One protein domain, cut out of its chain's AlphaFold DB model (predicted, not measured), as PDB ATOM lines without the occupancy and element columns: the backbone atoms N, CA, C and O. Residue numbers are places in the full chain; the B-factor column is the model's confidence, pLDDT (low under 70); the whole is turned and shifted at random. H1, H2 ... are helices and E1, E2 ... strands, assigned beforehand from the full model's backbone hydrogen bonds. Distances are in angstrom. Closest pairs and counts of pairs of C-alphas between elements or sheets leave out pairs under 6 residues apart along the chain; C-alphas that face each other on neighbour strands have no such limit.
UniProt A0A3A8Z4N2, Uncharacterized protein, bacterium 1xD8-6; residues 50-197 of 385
ATOM      1  N   GLN A  50      -3.946  -4.971  37.442       63.00
ATOM      2  CA  GLN A  50      -4.835  -3.822  37.318       63.00
ATOM      3  C   GLN A  50      -4.516  -2.708  38.324       63.00
ATOM      4  O   GLN A  50      -4.506  -1.537  37.944       63.00
ATOM      5  N   ALA A  51      -4.254  -3.032  39.593       67.88
ATOM      6  CA  ALA A  51      -3.867  -2.019  40.572       67.88
ATOM      7  C   ALA A  51      -2.516  -1.382  40.208       67.88
ATOM      8  O   ALA A  51      -2.342  -0.177  40.386       67.88
ATOM      9  N   GLU A  52      -1.585  -2.151  39.636       69.94
ATOM     10  CA  GLU A  52      -0.334  -1.616  39.081       69.94
ATOM     11  C   GLU A  52      -0.589  -0.671  37.902       69.94
ATOM     12  O   GLU A  52      -0.070   0.447  37.889       69.94
ATOM     13  N   GLN A  53      -1.417  -1.090  36.941       73.00
ATOM     14  CA  GLN A  53      -1.773  -0.299  35.760       73.00
ATOM     15  C   GLN A  53      -2.486   1.005  36.140       73.00
ATOM     16  O   GLN A  53      -2.106   2.075  35.668       73.00
ATOM     17  N   LEU A  54      -3.476   0.948  37.035       77.06
ATOM     18  CA  LEU A  54      -4.187   2.132  37.519       77.06
ATOM     19  C   LEU A  54      -3.267   3.057  38.323       77.06
ATOM     20  O   LEU A  54      -3.285   4.270  38.120       77.06
ATOM     21  N   HIS A  55      -2.416   2.507  39.192       80.75
ATOM     22  CA  HIS A  55      -1.437   3.301  39.932       80.75
ATOM     23  C   HIS A  55      -0.403   3.960  39.003       80.75
ATOM     24  O   HIS A  55       0.030   5.083  39.260       80.75
ATOM     25  N   ALA A  56      -0.017   3.308  37.904       81.94
ATOM     26  CA  ALA A  56       0.869   3.896  36.900       81.94
ATOM     27  C   ALA A  56       0.222   5.072  36.142       81.94
ATOM     28  O   ALA A  56       0.939   5.948  35.663       81.94
ATOM     29  N   LEU A  57      -1.114   5.123  36.078       83.56
ATOM     30  CA  LEU A  57      -1.900   6.214  35.482       83.56
ATOM     31  C   LEU A  57      -2.206   7.359  36.458       83.56
ATOM     32  O   LEU A  57      -3.011   8.236  36.150       83.56
ATOM     33  N   LYS A  58      -1.581   7.359  37.639       87.12
ATOM     34  CA  LYS A  58      -1.732   8.421  38.634       87.12
ATOM     35  C   LYS A  58      -1.433   9.791  38.020       87.12
ATOM     36  O   LYS A  58      -0.368  10.005  37.440       87.12
ATOM     37  N   VAL A  59      -2.344  10.739  38.226       87.69
ATOM     38  CA  VAL A  59      -2.226  12.107  37.713       87.69
ATOM     39  C   VAL A  59      -1.848  13.031  38.862       87.69
ATOM     40  O   VAL A  59      -2.562  13.130  39.855       87.69
ATOM     41  N   LEU A  60      -0.694  13.688  38.757       86.94
ATOM     42  CA  LEU A  60      -0.174  14.539  39.835       86.94
ATOM     43  C   LEU A  60      -0.621  15.996  39.734       86.94
ATOM     44  O   LEU A  60      -0.589  16.681  40.744       86.94
ATOM     45  N   ASP A  61      -1.001  16.455  38.544       85.94
ATOM     46  CA  ASP A  61      -1.425  17.827  38.279       85.94
ATOM     47  C   ASP A  61      -2.901  17.817  37.874       85.94
ATOM     48  O   ASP A  61      -3.260  17.288  36.823       85.94
ATOM     49  N   ALA A  62      -3.764  18.412  38.702       84.19
ATOM     50  CA  ALA A  62      -5.200  18.483  38.426       84.19
ATOM     51  C   ALA A  62      -5.559  19.271  37.148       84.19
ATOM     52  O   ALA A  62      -6.699  19.197  36.686       84.19
ATOM     53  N   SER A  63      -4.616  20.023  36.568       85.62
ATOM     54  CA  SER A  63      -4.802  20.692  35.277       85.62
ATOM     55  C   SER A  63      -4.562  19.784  34.063       85.62
ATOM     56  O   SER A  63      -4.968  20.139  32.952       85.62
ATOM     57  N   ASP A  64      -3.976  18.593  34.256       89.38
ATOM     58  CA  ASP A  64      -3.805  17.589  33.203       89.38
ATOM     59  C   ASP A  64      -5.119  16.843  32.918       89.38
ATOM     60  O   ASP A  64      -5.334  15.683  33.277       89.38
ATOM     61  N   MET A  65      -6.025  17.528  32.225       88.31
ATOM     62  CA  MET A  65      -7.325  16.970  31.859       88.31
ATOM     63  C   MET A  65      -7.224  15.780  30.895       88.31
ATOM     64  O   MET A  65      -8.137  14.956  30.867       88.31
ATOM     65  N   GLN A  66      -6.141  15.663  30.114       87.38
ATOM     66  CA  GLN A  66      -5.934  14.500  29.242       87.38
ATOM     67  C   GLN A  66      -5.563  13.264  30.063       87.38
ATOM     68  O   GLN A  66      -6.149  12.202  29.846       87.38
ATOM     69  N   GLY A  67      -4.662  13.416  31.037       87.19
ATOM     70  CA  GLY A  67      -4.340  12.374  32.008       87.19
ATOM     71  C   GLY A  67      -5.563  11.951  32.819       87.19
ATOM     72  O   GLY A  67      -5.856  10.760  32.909       87.19
ATOM     73  N   ILE A  68      -6.343  12.914  33.328       87.62
ATOM     74  CA  ILE A  68      -7.578  12.628  34.081       87.62
ATOM     75  C   ILE A  68      -8.592  11.888  33.206       87.62
ATOM     76  O   ILE A  68      -9.181  10.908  33.655       87.62
ATOM     77  N   LYS A  69      -8.775  12.300  31.946       85.12
ATOM     78  CA  LYS A  69      -9.671  11.608  31.011       85.12
ATOM     79  C   LYS A  69      -9.215  10.169  30.771       85.12
ATOM     80  O   LYS A  69     -10.025   9.253  30.892       85.12
ATOM     81  N   ALA A  70      -7.931   9.950  30.489       83.69
ATOM     82  CA  ALA A  70      -7.378   8.609  30.297       83.69
ATOM     83  C   ALA A  70      -7.563   7.727  31.543       83.69
ATOM     84  O   ALA A  70      -7.981   6.575  31.425       83.69
ATOM     85  N   LEU A  71      -7.326   8.288  32.732       84.50
ATOM     86  CA  LEU A  71      -7.582   7.618  34.001       84.50
ATOM     87  C   LEU A  71      -9.068   7.265  34.156       84.50
ATOM     88  O   LEU A  71      -9.388   6.130  34.492       84.50
ATOM     89  N   MET A  72      -9.984   8.190  33.866       80.50
ATOM     90  CA  MET A  72     -11.424   7.940  33.965       80.50
ATOM     91  C   MET A  72     -11.899   6.836  33.023       80.50
ATOM     92  O   MET A  72     -12.669   5.990  33.457       80.50
ATOM     93  N   HIS A  73     -11.395   6.770  31.790       74.81
ATOM     94  CA  HIS A  73     -11.681   5.650  30.883       74.81
ATOM     95  C   HIS A  73     -11.175   4.300  31.417       74.81
ATOM     96  O   HIS A  73     -11.719   3.254  31.075       74.81
ATOM     97  N   GLN A  74     -10.124   4.305  32.238       74.81
ATOM     98  CA  GLN A  74      -9.583   3.086  32.839       74.81
ATOM     99  C   GLN A  74     -10.275   2.707  34.146       74.81
ATOM    100  O   GLN A  74     -10.376   1.520  34.459       74.81
ATOM    101  N   VAL A  75     -10.775   3.685  34.892       72.19
ATOM    102  CA  VAL A  75     -11.527   3.455  36.126       72.19
ATOM    103  C   VAL A  75     -12.965   3.052  35.808       72.19
ATOM    104  O   VAL A  75     -13.446   2.077  36.368       72.19
ATOM    105  N   ILE A  76     -13.640   3.761  34.910       67.62
ATOM    106  CA  ILE A  76     -15.061   3.565  34.620       67.62
ATOM    107  C   ILE A  76     -15.253   2.360  33.695       67.62
ATOM    108  O   ILE A  76     -14.504   2.171  32.738       67.62
ATOM    109  N   ASP A  77     -16.265   1.549  33.993       58.50
ATOM    110  CA  ASP A  77     -16.637   0.399  33.173       58.50
ATOM    111  C   ASP A  77     -17.063   0.822  31.751       58.50
ATOM    112  O   ASP A  77     -17.764   1.823  31.560       58.50
ATOM    113  N   GLU A  78     -16.642   0.045  30.750       55.00
ATOM    114  CA  GLU A  78     -16.925   0.274  29.330       55.00
ATOM    115  C   GLU A  78     -18.424   0.420  29.041       55.00
ATOM    116  O   GLU A  78     -18.811   1.235  28.207       55.00
ATOM    117  N   VAL A  79     -19.297  -0.258  29.785       48.03
ATOM    118  CA  VAL A  79     -20.754  -0.140  29.606       48.03
ATOM    119  C   VAL A  79     -21.258   1.289  29.855       48.03
ATOM    120  O   VAL A  79     -22.172   1.751  29.173       48.03
ATOM    121  N   PHE A  80     -20.635   2.037  30.771       53.22
ATOM    122  CA  PHE A  80     -20.963   3.450  31.009       53.22
ATOM    123  C   PHE A  80     -20.309   4.382  29.994       53.22
ATOM    124  O   PHE A  80     -20.756   5.522  29.840       53.22
ATOM    125  N   LEU A  81     -19.272   3.899  29.304       53.53
ATOM    126  CA  LEU A  81     -18.618   4.618  28.222       53.53
ATOM    127  C   LEU A  81     -19.411   4.551  26.907       53.53
ATOM    128  O   LEU A  81     -19.352   5.490  26.119       53.53
ATOM    129  N   TYR A  82     -20.180   3.478  26.701       46.28
ATOM    130  CA  TYR A  82     -20.926   3.205  25.465       46.28
ATOM    131  C   TYR A  82     -22.445   3.433  25.569       46.28
ATOM    132  O   TYR A  82     -23.193   3.017  24.690       46.28
ATOM    133  N   GLY A  83     -22.925   4.112  26.615       40.38
ATOM    134  CA  GLY A  83     -24.357   4.329  26.886       40.38
ATOM    135  C   GLY A  83     -25.122   5.237  25.903       40.38
ATOM    136  O   GLY A  83     -26.237   5.647  26.216       40.38
ATOM    137  N   GLY A  84     -24.552   5.580  24.746       37.91
ATOM    138  CA  GLY A  84     -25.198   6.372  23.699       37.91
ATOM    139  C   GLY A  84     -25.485   5.531  22.452       37.91
ATOM    140  O   GLY A  84     -24.616   4.812  21.972       37.91
ATOM    141  N   LEU A  85     -26.697   5.648  21.899       33.31
ATOM    142  CA  LEU A  85     -27.046   5.105  20.574       33.31
ATOM    143  C   LEU A  85     -26.214   5.725  19.436       33.31
ATOM    144  O   LEU A  85     -26.100   5.126  18.369       33.31
ATOM    145  N   ASP A  86     -25.625   6.896  19.674       37.34
ATOM    146  CA  ASP A  86     -24.643   7.520  18.797       37.34
ATOM    147  C   ASP A  86     -23.239   7.203  19.313       37.34
ATOM    148  O   ASP A  86     -22.810   7.729  20.341       37.34
ATOM    149  N   GLY A  87     -22.500   6.381  18.564       39.31
ATOM    150  CA  GLY A  87     -21.109   6.012  18.857       39.31
ATOM    151  C   GLY A  87     -20.108   7.180  18.876       39.31
ATOM    152  O   GLY A  87     -18.924   6.947  19.107       39.31
ATOM    153  N   ASP A  88     -20.581   8.413  18.665       44.84
ATOM    154  CA  ASP A  88     -19.798   9.650  18.653       44.84
ATOM    155  C   ASP A  88     -20.010  10.531  19.907       44.84
ATOM    156  O   ASP A  88     -19.322  11.545  20.062       44.84
ATOM    157  N   MET A  89     -20.947  10.199  20.809       49.81
ATOM    158  CA  MET A  89     -21.182  11.004  22.018       49.81
ATOM    159  C   MET A  89     -20.172  10.662  23.115       49.81
ATOM    160  O   MET A  89     -20.083   9.526  23.574       49.81
ATOM    161  N   GLU A  90     -19.436  11.672  23.585       59.66
ATOM    162  CA  GLU A  90     -18.551  11.511  24.732       59.66
ATOM    163  C   GLU A  90     -19.381  11.460  26.033       59.66
ATOM    164  O   GLU A  90     -20.038  12.443  26.382       59.66
ATOM    165  N   PRO A  91     -19.363  10.340  26.774       62.53
ATOM    166  CA  PRO A  91     -20.272  10.093  27.899       62.53
ATOM    167  C   PRO A  91     -20.026  11.036  29.085       62.53
ATOM    168  O   PRO A  91     -20.938  11.300  29.872       62.53
ATOM    169  N   PHE A  92     -18.806  11.568  29.206       75.62
ATOM    170  CA  PHE A  92     -18.383  12.447  30.288       75.62
ATOM    171  C   PHE A  92     -17.791  13.740  29.732       75.62
ATOM    172  O   PHE A  92     -16.848  13.702  28.948       75.62
ATOM    173  N   LEU A  93     -18.266  14.891  30.209       82.44
ATOM    174  CA  LEU A  93     -17.511  16.141  30.100       82.44
ATOM    175  C   LEU A  93     -16.796  16.409  31.411       82.44
ATOM    176  O   LEU A  93     -17.404  16.386  32.482       82.44
ATOM    177  N   LEU A  94     -15.502  16.685  31.310       88.75
ATOM    178  CA  LEU A  94     -14.629  16.847  32.460       88.75
ATOM    179  C   LEU A  94     -14.132  18.281  32.556       88.75
ATOM    180  O   LEU A  94     -13.720  18.886  31.567       88.75
ATOM    181  N   SER A  95     -14.118  18.812  33.772       90.69
ATOM    182  CA  SER A  95     -13.416  20.056  34.082       90.69
ATOM    183  C   SER A  95     -12.894  20.019  35.510       90.69
ATOM    184  O   SER A  95     -13.515  19.419  36.381       90.69
ATOM    185  N   ALA A  96     -11.767  20.673  35.763       88.50
ATOM    186  CA  ALA A  96     -11.248  20.871  37.108       88.50
ATOM    187  C   ALA A  96     -11.345  22.354  37.478       88.50
ATOM    188  O   ALA A  96     -10.932  23.231  36.717       88.50
ATOM    189  N   GLU A  97     -11.895  22.644  38.655       88.06
ATOM    190  CA  GLU A  97     -11.880  23.980  39.245       88.06
ATOM    191  C   GLU A  97     -11.243  23.888  40.631       88.06
ATOM    192  O   GLU A  97     -11.846  23.366  41.568       88.06
ATOM    193  N   LYS A  98     -10.021  24.419  40.765       85.62
ATOM    194  CA  LYS A  98      -9.201  24.292  41.982       85.62
ATOM    195  C   LYS A  98      -8.988  22.813  42.341       85.62
ATOM    196  O   LYS A  98      -8.418  22.086  41.543       85.62
ATOM    197  N   ASP A  99      -9.436  22.394  43.520       90.00
ATOM    198  CA  ASP A  99      -9.348  21.041  44.068       90.00
ATOM    199  C   ASP A  99     -10.623  20.212  43.820       90.00
ATOM    200  O   ASP A  99     -10.826  19.176  44.460       90.00
ATOM    201  N   VAL A 100     -11.500  20.657  42.912       94.19
ATOM    202  CA  VAL A 100     -12.756  19.975  42.577       94.19
ATOM    203  C   VAL A 100     -12.738  19.497  41.129       94.19
ATOM    204  O   VAL A 100     -12.680  20.310  40.204       94.19
ATOM    205  N   LEU A 101     -12.859  18.184  40.931       94.44
ATOM    206  CA  LEU A 101     -13.110  17.592  39.621       94.44
ATOM    207  C   LEU A 101     -14.617  17.560  39.377       94.44
ATOM    208  O   LEU A 101     -15.356  16.943  40.141       94.44
ATOM    209  N   LYS A 102     -15.076  18.201  38.309       94.31
ATOM    210  CA  LYS A 102     -16.467  18.172  37.861       94.31
ATOM    211  C   LYS A 102     -16.604  17.192  36.706       94.31
ATOM    212  O   LYS A 102     -15.953  17.348  35.672       94.31
ATOM    213  N   VAL A 103     -17.483  16.218  36.894       89.75
ATOM    214  CA  VAL A 103     -17.849  15.199  35.916       89.75
ATOM    215  C   VAL A 103     -19.300  15.428  35.524       89.75
ATOM    216  O   VAL A 103     -20.204  15.236  36.330       89.75
ATOM    217  N   GLN A 104     -19.539  15.848  34.288       85.31
ATOM    218  CA  GLN A 104     -20.887  15.913  33.741       85.31
ATOM    219  C   GLN A 104     -21.154  14.639  32.944       85.31
ATOM    220  O   GLN A 104     -20.589  14.458  31.865       85.31
ATOM    221  N   TYR A 105     -22.003  13.768  33.476       78.44
ATOM    222  CA  TYR A 105     -22.468  12.583  32.769       78.44
ATOM    223  C   TYR A 105     -23.620  12.963  31.843       78.44
ATOM    224  O   TYR A 105     -24.586  13.600  32.274       78.44
ATOM    225  N   GLN A 106     -23.497  12.623  30.562       62.56
ATOM    226  CA  GLN A 106     -24.439  13.064  29.531       62.56
ATOM    227  C   GLN A 106     -25.638  12.128  29.338       62.56
ATOM    228  O   GLN A 106     -26.568  12.477  28.611       62.56
ATOM    229  N   VAL A 107     -25.645  10.966  29.992       59.84
ATOM    230  CA  VAL A 107     -26.697   9.953  29.833       59.84
ATOM    231  C   VAL A 107     -27.735  10.074  30.952       59.84
ATOM    232  O   VAL A 107     -27.398  10.328  32.108       59.84
ATOM    233  N   ASN A 108     -29.010   9.887  30.598       55.88
ATOM    234  CA  ASN A 108     -30.127   9.924  31.541       55.88
ATOM    235  C   ASN A 108     -30.095   8.731  32.504       55.88
ATOM    236  O   ASN A 108     -30.015   7.580  32.077       55.88
ATOM    237  N   ILE A 109     -30.228   9.015  33.800       53.09
ATOM    238  CA  ILE A 109     -30.290   8.010  34.863       53.09
ATOM    239  C   ILE A 109     -31.736   7.803  35.310       53.09
ATOM    240  O   ILE A 109     -32.394   8.740  35.755       53.09
ATOM    241  N   ASN A 110     -32.202   6.554  35.251       46.53
ATOM    242  CA  ASN A 110     -33.573   6.174  35.622       46.53
ATOM    243  C   ASN A 110     -33.668   5.523  37.013       46.53
ATOM    244  O   ASN A 110     -34.768   5.288  37.508       46.53
ATOM    245  N   ARG A 111     -32.525   5.211  37.643       47.03
ATOM    246  CA  ARG A 111     -32.428   4.603  38.979       47.03
ATOM    247  C   ARG A 111     -31.302   5.261  39.794       47.03
ATOM    248  O   ARG A 111     -30.146   4.844  39.681       47.03
ATOM    249  N   PRO A 112     -31.605   6.297  40.595       50.44
ATOM    250  CA  PRO A 112     -30.591   7.104  41.275       50.44
ATOM    251  C   PRO A 112     -29.754   6.339  42.293       50.44
ATOM    252  O   PRO A 112     -28.550   6.561  42.374       50.44
ATOM    253  N   ASP A 113     -30.360   5.417  43.041       51.16
ATOM    254  CA  ASP A 113     -29.709   4.740  44.170       51.16
ATOM    255  C   ASP A 113     -28.518   3.868  43.744       51.16
ATOM    256  O   ASP A 113     -27.503   3.809  44.440       51.16
ATOM    257  N   SER A 114     -28.603   3.235  42.571       52.81
ATOM    258  CA  SER A 114     -27.504   2.453  41.992       52.81
ATOM    259  C   SER A 114     -26.378   3.361  41.498       52.81
ATOM    260  O   SER A 114     -25.203   3.120  41.783       52.81
ATOM    261  N   PHE A 115     -26.733   4.444  40.802       62.16
ATOM    262  CA  PHE A 115     -25.767   5.411  40.280       62.16
ATOM    263  C   PHE A 115     -25.013   6.130  41.407       62.16
ATOM    264  O   PHE A 115     -23.800   6.322  41.327       62.16
ATOM    265  N   LEU A 116     -25.717   6.445  42.498       62.62
ATOM    266  CA  LEU A 116     -25.187   7.011  43.739       62.62
ATOM    267  C   LEU A 116     -24.065   6.160  44.359       62.62
ATOM    268  O   LEU A 116     -23.074   6.716  44.839       62.62
ATOM    269  N   LYS A 117     -24.207   4.827  44.348       64.31
ATOM    270  CA  LYS A 117     -23.207   3.883  44.884       64.31
ATOM    271  C   LYS A 117     -22.004   3.739  43.955       64.31
ATOM    272  O   LYS A 117     -20.875   3.959  44.380       64.31
ATOM    273  N   LEU A 118     -22.257   3.487  42.671       68.06
ATOM    274  CA  LEU A 118     -21.224   3.325  41.639       68.06
ATOM    275  C   LEU A 118     -20.322   4.556  41.502       68.06
ATOM    276  O   LEU A 118     -19.097   4.452  41.482       68.06
ATOM    277  N   THR A 119     -20.918   5.748  41.445       74.69
ATOM    278  CA  THR A 119     -20.138   6.994  41.390       74.69
ATOM    279  C   THR A 119     -19.387   7.268  42.693       74.69
ATOM    280  O   THR A 119     -18.364   7.951  42.659       74.69
ATOM    281  N   GLY A 120     -19.819   6.687  43.820       74.56
ATOM    282  CA  GLY A 120     -19.059   6.645  45.070       74.56
ATOM    283  C   GLY A 120     -17.750   5.863  44.935       74.56
ATOM    284  O   GLY A 120     -16.690   6.434  45.207       74.56
ATOM    285  N   ASP A 121     -17.816   4.620  44.445       73.94
ATOM    286  CA  ASP A 121     -16.650   3.752  44.190       73.94
ATOM    287  C   ASP A 121     -15.668   4.422  43.218       73.94
ATOM    288  O   ASP A 121     -14.485   4.605  43.527       73.94
ATOM    289  N   TYR A 122     -16.160   4.889  42.063       81.12
ATOM    290  CA  TYR A 122     -15.321   5.569  41.070       81.12
ATOM    291  C   TYR A 122     -14.668   6.831  41.632       81.12
ATOM    292  O   TYR A 122     -13.478   7.069  41.411       81.12
ATOM    293  N   SER A 123     -15.415   7.634  42.396       85.94
ATOM    294  CA  SER A 123     -14.869   8.849  43.006       85.94
ATOM    295  C   SER A 123     -13.783   8.536  44.027       85.94
ATOM    296  O   SER A 123     -12.819   9.290  44.114       85.94
ATOM    297  N   ALA A 124     -13.895   7.442  44.781       81.00
ATOM    298  CA  ALA A 124     -12.877   7.046  45.751       81.00
ATOM    299  C   ALA A 124     -11.560   6.658  45.056       81.00
ATOM    300  O   ALA A 124     -10.486   7.067  45.503       81.00
ATOM    301  N   ILE A 125     -11.636   5.956  43.919       82.81
ATOM    302  CA  ILE A 125     -10.464   5.631  43.087       82.81
ATOM    303  C   ILE A 125      -9.835   6.906  42.512       82.81
ATOM    304  O   ILE A 125      -8.618   7.085  42.583       82.81
ATOM    305  N   ILE A 126     -10.653   7.821  41.987       88.38
ATOM    306  CA  ILE A 126     -10.177   9.096  41.430       88.38
ATOM    307  C   ILE A 126      -9.497   9.946  42.512       88.38
ATOM    308  O   ILE A 126      -8.400  10.449  42.287       88.38
ATOM    309  N   LEU A 127     -10.099  10.066  43.698       87.38
ATOM    310  CA  LEU A 127      -9.519  10.802  44.828       87.38
ATOM    311  C   LEU A 127      -8.200  10.184  45.317       87.38
ATOM    312  O   LEU A 127      -7.338  10.901  45.821       87.38
ATOM    313  N   ALA A 128      -8.023   8.868  45.173       85.62
ATOM    314  CA  ALA A 128      -6.757   8.207  45.471       85.62
ATOM    315  C   ALA A 128      -5.689   8.508  44.400       85.62
ATOM    316  O   ALA A 128      -4.526   8.762  44.723       85.62
ATOM    317  N   LEU A 129      -6.074   8.498  43.121       87.38
ATOM    318  CA  LEU A 129      -5.157   8.585  41.979       87.38
ATOM    319  C   LEU A 129      -4.912  10.007  41.454       87.38
ATOM    320  O   LEU A 129      -4.022  10.190  40.622       87.38
ATOM    321  N   VAL A 130      -5.632  11.011  41.958       90.25
ATOM    322  CA  VAL A 130      -5.426  12.428  41.623       90.25
ATOM    323  C   VAL A 130      -5.314  13.259  42.910       90.25
ATOM    324  O   VAL A 130      -6.295  13.864  43.335       90.25
ATOM    325  N   PRO A 131      -4.135  13.305  43.564       84.44
ATOM    326  CA  PRO A 131      -3.982  13.873  44.912       84.44
ATOM    327  C   PRO A 131      -4.348  15.361  45.047       84.44
ATOM    328  O   PRO A 131      -4.710  15.813  46.133       84.44
ATOM    329  N   ASP A 132      -4.247  16.121  43.956       89.25
ATOM    330  CA  ASP A 132      -4.624  17.538  43.907       89.25
ATOM    331  C   ASP A 132      -6.149  17.747  43.940       89.25
ATOM    332  O   ASP A 132      -6.624  18.830  44.294       89.25
ATOM    333  N   ILE A 133      -6.929  16.710  43.621       91.12
ATOM    334  CA  ILE A 133      -8.387  16.719  43.708       91.12
ATOM    335  C   ILE A 133      -8.814  16.238  45.095       91.12
ATOM    336  O   ILE A 133      -8.511  15.131  45.530       91.12
ATOM    337  N   ARG A 134      -9.583  17.075  45.792       90.56
ATOM    338  CA  ARG A 134     -10.142  16.787  47.123       90.56
ATOM    339  C   ARG A 134     -11.627  16.467  47.091       90.56
ATOM    340  O   ARG A 134     -12.164  15.957  48.076       90.56
ATOM    341  N   GLN A 135     -12.295  16.779  45.985       93.38
ATOM    342  CA  GLN A 135     -13.705  16.483  45.785       93.38
ATOM    343  C   GLN A 135     -13.993  16.144  44.324       93.38
ATOM    344  O   GLN A 135     -13.535  16.839  43.420       93.38
ATOM    345  N   VAL A 136     -14.819  15.126  44.103       92.12
ATOM    346  CA  VAL A 136     -15.398  14.811  42.794       92.12
ATOM    347  C   VAL A 136     -16.876  15.189  42.818       92.12
ATOM    348  O   VAL A 136     -17.605  14.816  43.736       92.12
ATOM    349  N   GLU A 137     -17.319  15.964  41.837       93.94
ATOM    350  CA  GLU A 137     -18.697  16.413  41.680       93.94
ATOM    351  C   GLU A 137     -19.290  15.820  40.399       93.94
ATOM    352  O   GLU A 137     -18.876  16.185  39.303       93.94
ATOM    353  N   TRP A 138     -20.266  14.925  40.537       88.88
ATOM    354  CA  TRP A 138     -20.993  14.337  39.415       88.88
ATOM    355  C   TRP A 138     -22.265  15.124  39.160       88.88
ATOM    356  O   TRP A 138     -23.068  15.296  40.073       88.88
ATOM    357  N   THR A 139     -22.466  15.577  37.930       85.62
ATOM    358  CA  THR A 139     -23.716  16.188  37.472       85.62
ATOM    359  C   THR A 139     -24.310  15.330  36.374       85.62
ATOM    360  O   THR A 139     -23.624  15.035  35.401       85.62
ATOM    361  N   TYR A 140     -25.568  14.929  36.514       70.94
ATOM    362  CA  TYR A 140     -26.231  14.065  35.540       70.94
ATOM    363  C   TYR A 140     -27.722  14.396  35.436       70.94
ATOM    364  O   TYR A 140     -28.318  14.900  36.398       70.94
ATOM    365  N   PRO A 141     -28.339  14.155  34.272       59.53
ATOM    366  CA  PRO A 141     -29.782  14.213  34.136       59.53
ATOM    367  C   PRO A 141     -30.417  12.951  34.736       59.53
ATOM    368  O   PRO A 141     -30.090  11.828  34.363       59.53
ATOM    369  N   GLU A 142     -31.333  13.136  35.681       56.03
ATOM    370  CA  GLU A 142     -32.086  12.073  36.343       56.03
ATOM    371  C   GLU A 142     -33.557  12.130  35.932       56.03
ATOM    372  O   GLU A 142     -34.181  13.197  35.967       56.03
ATOM    373  N   ILE A 143     -34.128  10.978  35.587       48.88
ATOM    374  CA  ILE A 143     -35.557  10.834  35.325       48.88
ATOM    375  C   ILE A 143     -36.255  10.461  36.633       48.88
ATOM    376  O   ILE A 143     -36.109   9.358  37.153       48.88
ATOM    377  N   GLN A 144     -37.031  11.400  37.166       46.31
ATOM    378  CA  GLN A 144     -37.857  11.205  38.354       46.31
ATOM    379  C   GLN A 144     -39.134  10.425  38.028       46.31
ATOM    380  O   GLN A 144     -39.606  10.393  36.885       46.31
ATOM    381  N   ALA A 145     -39.776   9.909  39.078       39.56
ATOM    382  CA  ALA A 145     -41.129   9.374  39.004       39.56
ATOM    383  C   ALA A 145     -42.079  10.342  38.263       39.56
ATOM    384  O   ALA A 145     -42.154  11.538  38.565       39.56
ATOM    385  N   GLY A 146     -42.797   9.815  37.268       36.09
ATOM    386  CA  GLY A 146     -43.663  10.603  36.383       36.09
ATOM    387  C   GLY A 146     -42.945  11.308  35.224       36.09
ATOM    388  O   GLY A 146     -43.513  12.238  34.652       36.09
ATOM    389  N   GLY A 147     -41.711  10.906  34.889       38.59
ATOM    390  CA  GLY A 147     -41.017  11.318  33.661       38.59
ATOM    391  C   GLY A 147     -40.485  12.750  33.684       38.59
ATOM    392  O   GLY A 147     -40.307  13.362  32.630       38.59
ATOM    393  N   ARG A 148     -40.279  13.315  34.880       43.84
ATOM    394  CA  ARG A 148     -39.697  14.654  35.040       43.84
ATOM    395  C   ARG A 148     -38.183  14.551  35.010       43.84
ATOM    396  O   ARG A 148     -37.614  13.746  35.735       43.84
ATOM    397  N   PHE A 149     -37.551  15.406  34.223       49.59
ATOM    398  CA  PHE A 149     -36.101  15.496  34.159       49.59
ATOM    399  C   PHE A 149     -35.611  16.491  35.199       49.59
ATOM    400  O   PHE A 149     -36.067  17.636  35.241       49.59
ATOM    401  N   GLU A 150     -34.677  16.052  36.029       60.75
ATOM    402  CA  GLU A 150     -34.002  16.906  36.991       60.75
ATOM    403  C   GLU A 150     -32.499  16.706  36.865       60.75
ATOM    404  O   GLU A 150     -32.006  15.585  36.845       60.75
ATOM    405  N   THR A 151     -31.750  17.800  36.787       77.25
ATOM    406  CA  THR A 151     -30.298  17.721  36.893       77.25
ATOM    407  C   THR A 151     -29.926  17.531  38.355       77.25
ATOM    408  O   THR A 151     -30.210  18.394  39.189       77.25
ATOM    409  N   LYS A 152     -29.276  16.413  38.663       77.00
ATOM    410  CA  LYS A 152     -28.789  16.103  40.005       77.00
ATOM    411  C   LYS A 152     -27.292  16.324  40.088       77.00
ATOM    412  O   LYS A 152     -26.570  16.157  39.107       77.00
ATOM    413  N   THR A 153     -26.840  16.687  41.285       86.00
ATOM    414  CA  THR A 153     -25.427  16.894  41.593       86.00
ATOM    415  C   THR A 153     -25.042  16.108  42.837       86.00
ATOM    416  O   THR A 153     -25.600  16.334  43.911       86.00
ATOM    417  N   LEU A 154     -24.054  15.227  42.704       83.75
ATOM    418  CA  LEU A 154     -23.495  14.407  43.778       83.75
ATOM    419  C   LEU A 154     -22.071  14.849  44.057       83.75
ATOM    420  O   LEU A 154     -21.321  15.151  43.133       83.75
ATOM    421  N   LYS A 155     -21.690  14.911  45.331       89.31
ATOM    422  CA  LYS A 155     -20.391  15.444  45.754       89.31
ATOM    423  C   LYS A 155     -19.702  14.446  46.646       89.31
ATOM    424  O   LYS A 155     -20.192  14.180  47.730       89.31
ATOM    425  N   TYR A 156     -18.547  13.960  46.230       86.44
ATOM    426  CA  TYR A 156     -17.801  12.930  46.928       86.44
ATOM    427  C   TYR A 156     -16.460  13.476  47.401       86.44
ATOM    428  O   TYR A 156     -15.678  13.997  46.613       86.44
ATOM    429  N   ASN A 157     -16.194  13.357  48.698       87.69
ATOM    430  CA  ASN A 157     -14.891  13.617  49.301       87.69
ATOM    431  C   ASN A 157     -14.666  12.639  50.459       87.69
ATOM    432  O   ASN A 157     -15.624  12.067  50.990       87.69
ATOM    433  N   TRP A 158     -13.412  12.484  50.889       83.38
ATOM    434  CA  TRP A 158     -13.057  11.523  51.936       83.38
ATOM    435  C   TRP A 158     -13.824  11.733  53.244       83.38
ATOM    436  O   TRP A 158     -14.293  10.772  53.844       83.38
ATOM    437  N   LYS A 159     -14.041  12.990  53.656       82.62
ATOM    438  CA  LYS A 159     -14.794  13.310  54.879       82.62
ATOM    439  C   LYS A 159     -16.248  12.842  54.806       82.62
ATOM    440  O   LYS A 159     -16.826  12.494  55.832       82.62
ATOM    441  N   MET A 160     -16.860  12.884  53.625       76.94
ATOM    442  CA  MET A 160     -18.217  12.393  53.413       76.94
ATOM    443  C   MET A 160     -18.260  10.866  53.396       76.94
ATOM    444  O   MET A 160     -19.116  10.293  54.062       76.94
ATOM    445  N   MET A 161     -17.318  10.225  52.698       74.38
ATOM    446  CA  MET A 161     -17.230   8.763  52.603       74.38
ATOM    447  C   MET A 161     -16.965   8.088  53.954       74.38
ATOM    448  O   MET A 161     -17.381   6.959  54.168       74.38
ATOM    449  N   GLN A 162     -16.322   8.799  54.884       71.69
ATOM    450  CA  GLN A 162     -16.049   8.339  56.249       71.69
ATOM    451  C   GLN A 162     -17.257   8.382  57.194       71.69
ATOM    452  O   GLN A 162     -17.118   8.007  58.360       71.69
ATOM    453  N   LYS A 163     -18.419   8.895  56.777       67.06
ATOM    454  CA  LYS A 163     -19.590   8.951  57.660       67.06
ATOM    455  C   LYS A 163     -20.339   7.621  57.665       67.06
ATOM    456  O   LYS A 163     -20.462   6.975  56.635       67.06
ATOM    457  N   ASP A 164     -20.861   7.221  58.823       54.16
ATOM    458  CA  ASP A 164     -21.600   5.954  58.990       54.16
ATOM    459  C   ASP A 164     -22.877   5.861  58.151       54.16
ATOM    460  O   ASP A 164     -23.336   4.764  57.858       54.16
ATOM    461  N   ASP A 165     -23.440   7.006  57.770       56.06
ATOM    462  CA  ASP A 165     -24.610   7.131  56.902       56.06
ATOM    463  C   ASP A 165     -24.241   7.266  55.417       56.06
ATOM    464  O   ASP A 165     -25.107   7.559  54.589       56.06
ATOM    465  N   PHE A 166     -22.967   7.077  55.058       59.78
ATOM    466  CA  PHE A 166     -22.557   7.063  53.662       59.78
ATOM    467  C   PHE A 166     -23.158   5.854  52.929       59.78
ATOM    468  O   PHE A 166     -23.280   4.759  53.474       59.78
ATOM    469  N   ILE A 167     -23.530   6.097  51.670       53.75
ATOM    470  CA  ILE A 167     -24.370   5.258  50.798       53.75
ATOM    471  C   ILE A 167     -23.808   3.828  50.649       53.75
ATOM    472  O   ILE A 167     -24.574   2.878  50.467       53.75
ATOM    473  N   ASP A 168     -22.487   3.674  50.782       55.72
ATOM    474  CA  ASP A 168     -21.800   2.389  50.872       55.72
ATOM    475  C   ASP A 168     -21.133   2.222  52.254       55.72
ATOM    476  O   ASP A 168     -20.136   2.871  52.597       55.72
ATOM    477  N   GLY A 169     -21.706   1.325  53.063       54.06
ATOM    478  CA  GLY A 169     -21.229   1.036  54.412       54.06
ATOM    479  C   GLY A 169     -19.861   0.348  54.456       54.06
ATOM    480  O   GLY A 169     -19.189   0.418  55.489       54.06
ATOM    481  N   ASP A 170     -19.420  -0.286  53.371       58.06
ATOM    482  CA  ASP A 170     -18.104  -0.914  53.286       58.06
ATOM    483  C   ASP A 170     -17.029   0.122  52.930       58.06
ATOM    484  O   ASP A 170     -16.005   0.170  53.623       58.06
ATOM    485  N   ILE A 171     -17.315   1.074  52.025       59.81
ATOM    486  CA  ILE A 171     -16.464   2.271  51.813       59.81
ATOM    487  C   ILE A 171     -16.241   3.029  53.123       59.81
ATOM    488  O   ILE A 171     -15.113   3.417  53.453       59.81
ATOM    489  N   CYS A 172     -17.299   3.214  53.910       58.09
ATOM    490  CA  CYS A 172     -17.199   3.880  55.205       58.09
ATOM    491  C   CYS A 172     -16.239   3.158  56.165       58.09
ATOM    492  O   CYS A 172     -15.357   3.782  56.764       58.09
ATOM    493  N   LYS A 173     -16.335   1.828  56.274       62.97
ATOM    494  CA  LYS A 173     -15.436   1.035  57.133       62.97
ATOM    495  C   LYS A 173     -13.976   1.126  56.683       62.97
ATOM    496  O   LYS A 173     -13.088   1.203  57.534       62.97
ATOM    497  N   ILE A 174     -13.725   1.127  55.374       61.31
ATOM    498  CA  ILE A 174     -12.383   1.197  54.773       61.31
ATOM    499  C   ILE A 174     -11.745   2.566  55.021       61.31
ATOM    500  O   ILE A 174     -10.640   2.665  55.558       61.31
ATOM    501  N   THR A 175     -12.471   3.635  54.695       60.47
ATOM    502  CA  THR A 175     -11.977   5.018  54.790       60.47
ATOM    503  C   THR A 175     -11.780   5.497  56.225       60.47
ATOM    504  O   THR A 175     -10.997   6.422  56.453       60.47
ATOM    505  N   LYS A 176     -12.447   4.866  57.201       65.06
ATOM    506  CA  LYS A 176     -12.199   5.066  58.637       65.06
ATOM    507  C   LYS A 176     -10.946   4.357  59.154       65.06
ATOM    508  O   LYS A 176     -10.385   4.795  60.156       65.06
ATOM    509  N   ARG A 177     -10.539   3.246  58.527       56.97
ATOM    510  CA  ARG A 177      -9.385   2.431  58.953       56.97
ATOM    511  C   ARG A 177      -8.056   2.937  58.395       56.97
ATOM    512  O   ARG A 177      -7.036   2.769  59.054       56.97
ATOM    513  N   ALA A 178      -8.058   3.573  57.226       55.00
ATOM    514  CA  ALA A 178      -6.864   4.177  56.642       55.00
ATOM    515  C   ALA A 178      -6.866   5.705  56.782       55.00
ATOM    516  O   ALA A 178      -7.916   6.342  56.855       55.00
ATOM    517  N   ALA A 179      -5.685   6.325  56.720       63.06
ATOM    518  CA  ALA A 179      -5.622   7.717  56.288       63.06
ATOM    519  C   ALA A 179      -6.033   7.726  54.811       63.06
ATOM    520  O   ALA A 179      -5.239   7.338  53.964       63.06
ATOM    521  N   ALA A 180      -7.285   8.080  54.517       58.22
ATOM    522  CA  ALA A 180      -7.877   7.912  53.189       58.22
ATOM    523  C   ALA A 180      -7.090   8.612  52.056       58.22
ATOM    524  O   ALA A 180      -7.090   8.164  50.916       58.22
ATOM    525  N   GLU A 181      -6.315   9.643  52.397       61.47
ATOM    526  CA  GLU A 181      -5.368  10.332  51.508       61.47
ATOM    527  C   GLU A 181      -4.191   9.444  51.038       61.47
ATOM    528  O   GLU A 181      -3.517   9.771  50.064       61.47
ATOM    529  N   ASN A 182      -3.950   8.303  51.691       67.69
ATOM    530  CA  ASN A 182      -2.859   7.379  51.382       67.69
ATOM    531  C   ASN A 182      -3.263   6.236  50.439       67.69
ATOM    532  O   ASN A 182      -2.388   5.482  50.028       67.69
ATOM    533  N   PHE A 183      -4.540   6.090  50.057       66.44
ATOM    534  CA  PHE A 183      -4.968   4.964  49.209       66.44
ATOM    535  C   PHE A 183      -4.330   4.948  47.811       66.44
ATOM    536  O   PHE A 183      -4.278   3.904  47.176       66.44
ATOM    537  N   GLY A 184      -3.794   6.074  47.336       62.69
ATOM    538  CA  GLY A 184      -2.994   6.134  46.108       62.69
ATOM    539  C   GLY A 184      -1.496   6.304  46.344       62.69
ATOM    540  O   GLY A 184      -0.789   6.761  45.443       62.69
ATOM    541  N   ALA A 185      -0.993   6.037  47.554       68.06
ATOM    542  CA  ALA A 185       0.435   6.132  47.869       68.06
ATOM    543  C   ALA A 185       1.247   4.970  47.274       68.06
ATOM    544  O   ALA A 185       2.437   5.135  46.992       68.06
ATOM    545  N   SER A 186       0.605   3.820  47.069       74.19
ATOM    546  CA  SER A 186       1.172   2.658  46.395       74.19
ATOM    547  C   SER A 186       0.089   1.843  45.684       74.19
ATOM    548  O   SER A 186      -1.097   1.958  45.993       74.19
ATOM    549  N   ALA A 187       0.492   0.973  44.755       69.44
ATOM    550  CA  ALA A 187      -0.424   0.035  44.108       69.44
ATOM    551  C   ALA A 187      -1.034  -0.983  45.095       69.44
ATOM    552  O   ALA A 187      -2.140  -1.460  44.874       69.44
ATOM    553  N   ALA A 188      -0.356  -1.281  46.209       68.75
ATOM    554  CA  ALA A 188      -0.891  -2.144  47.262       68.75
ATOM    555  C   ALA A 188      -2.016  -1.457  48.058       68.75
ATOM    556  O   ALA A 188      -3.033  -2.083  48.347       68.75
ATOM    557  N   ASP A 189      -1.862  -0.165  48.361       72.00
ATOM    558  CA  ASP A 189      -2.917   0.617  49.016       72.00
ATOM    559  C   ASP A 189      -4.141   0.771  48.097       72.00
ATOM    560  O   ASP A 189      -5.282   0.701  48.558       72.00
ATOM    561  N   LEU A 190      -3.904   0.898  46.785       72.81
ATOM    562  CA  LEU A 190      -4.965   0.931  45.784       72.81
ATOM    563  C   LEU A 190      -5.664  -0.427  45.659       72.81
ATOM    564  O   LEU A 190      -6.889  -0.474  45.649       72.81
ATOM    565  N   GLN A 191      -4.914  -1.530  45.609       71.12
ATOM    566  CA  GLN A 191      -5.469  -2.887  45.575       71.12
ATOM    567  C   GLN A 191      -6.417  -3.126  46.755       71.12
ATOM    568  O   GLN A 191      -7.520  -3.628  46.562       71.12
ATOM    569  N   PHE A 192      -6.014  -2.716  47.961       70.38
ATOM    570  CA  PHE A 192      -6.857  -2.828  49.148       70.38
ATOM    571  C   PHE A 192      -8.184  -2.078  48.979       70.38
ATOM    572  O   PHE A 192      -9.234  -2.594  49.359       70.38
ATOM    573  N   LEU A 193      -8.150  -0.884  48.384       70.50
ATOM    574  CA  LEU A 193      -9.351  -0.109  48.085       70.50
ATOM    575  C   LEU A 193     -10.253  -0.838  47.063       70.50
ATOM    576  O   LEU A 193     -11.450  -0.975  47.302       70.50
ATOM    577  N   LEU A 194      -9.676  -1.369  45.977       66.81
ATOM    578  CA  LEU A 194     -10.406  -2.068  44.908       66.81
ATOM    579  C   LEU A 194     -11.066  -3.379  45.368       66.81
ATOM    580  O   LEU A 194     -12.191  -3.674  44.971       66.81
ATOM    581  N   GLU A 195     -10.395  -4.161  46.216       63.25
ATOM    582  CA  GLU A 195     -10.901  -5.455  46.709       63.25
ATOM    583  C   GLU A 195     -12.166  -5.334  47.557       63.25
ATOM    584  O   GLU A 195     -12.944  -6.283  47.656       63.25
ATOM    585  N   HIS A 196     -12.364  -4.176  48.179       61.66
ATOM    586  CA  HIS A 196     -13.448  -3.960  49.124       61.66
ATOM    587  C   HIS A 196     -14.592  -3.114  48.553       61.66
ATOM    588  O   HIS A 196     -15.577  -2.881  49.252       61.66
ATOM    589  N   PHE A 197     -14.496  -2.674  47.299       61.31
ATOM    590  CA  PHE A 197     -15.634  -2.082  46.609       61.31
ATOM    591  C   PHE A 197     -16.626  -3.165  46.210       61.31
ATOM    592  O   PHE A 197     -16.293  -4.106  45.485       61.31
TER     593      PHE A 197
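AT A GLANCE: This is residues 50 to 197 of the 385 residues of an uncharacterized protein of bacterium 1xD8-6 (UniProt A0A3A8Z4N2). A twisted sheet of four strands forms a wall, with the long helix H4 and the shorter H2 over one face and no named helix on the other face. The hairpin of E3 and E4 runs on past E2 into a tip at one end of the longest axis, while H1, H5, H6 and H7 gather toward the opposite end. The printed part has 148 residues with seven named helices and four named strands, in the order H1 H2 H3 E1 E2 H4 E3 E4 H5 H6 H7; the class is mixed, helices and strands. The sheet is mixed, in the order E1, E2, E3, E4, with only E2 and E3 parallel. The whole is compact, with a radius of gyration of the C-alphas of 15.1 A, and it spans 44 by 34 by 28 A.

IN THESE COORDINATES: Find C-alpha 50 at (-4.835, -3.822, 37.318); here H1 begins, residues 50 to 56. Next come H2, residues 65 to 75, 14.8 A long, and the four-residue H3, residues 78 to 81. E1, residues 92 to 97, is 16.0 A long, and E2, residues 100 to 105, is 15.7 A long. Go to C-alpha 112 at (-30.591, 7.104, 41.275); from there H4 runs 25.5 A through residues 112 to 129. E3, residues 135 to 144, is 25.8 A long and bends by 58 degrees at residue 141; E4, residues 148 to 156, measures 25.0 A. The short H5, residues 158 to 161, is followed by H6, residues 169 to 177, 12.8 A long. H7, residues 187 to 195, is 12.1 A long and ends at C-alpha 195 at (-10.901, -5.455, 46.709).

HOW THE PARTS SIT: Start at the sheet, where E1 and E2 form an antiparallel hairpin, with N 95 and O 102 3.0 A apart, within hydrogen-bond range. E2 and E3 are parallel, with N 103 and O 137 at 2.8 A. E3 and E4 form the other strand hairpin, antiparallel, with N 142 and O 150 at 2.8 A. E2, H4 and E3 make a strand-helix-strand unit, two parallel neighbour strands with a helix between, and its crossover is right-handed. H4 lies over E3 and E4 at a height over the sheet of 8.9 A; its closest C-alpha pair with E3 is Ser 123 and Val 136, 6.0 A. H2 is on the same face, making two layers, helices on one face of a sheet; its height is 10.0 A and its closest C-alphas to E1 are those of Met 65 and Ser 95, 7.2 A. H4, with residues 122 to 126 alone, touches H2 at a steep tilt of 59 degrees, closest at the C-alphas of Val 75 and Tyr 122, 6.6 A. With residues 125 to 128 alone, H4 touches H7 at a shallow tilt of 10 degrees, opposite ways, closest at the C-alphas of Ala 128 and Leu 190, 7.5 A. H7 touches H1, closest at the C-alphas of Glu 52 and Ala 187, 5.3 A. H1 and H2, a helical hairpin, only just touch, with 3 pairs of C-alphas within 8 A; the closest are those of Leu 54 and Gln 74, 7.2 A. H5 touches H6, closest at the C-alphas of Met 161 and Cys 172, 5.5 A. H3 touches no helix. Every O i to N i+4 pair is within hydrogen-bond range in H1, H2, H4, H6 and H7; H3 and H5 are too short for such a pair.

THE WHOLE: Look from C-alpha 146 to C-alpha 186 for the two farthest apart, Gly 146 and Ser 186, at 46.6 A. The printed part has no cut, and no link is long. The mean pLDDT of the printed part is 70.3; 71 residues are under 70, among them 76 to 91, 106 to 118, 141 to 150 and 163 to 185.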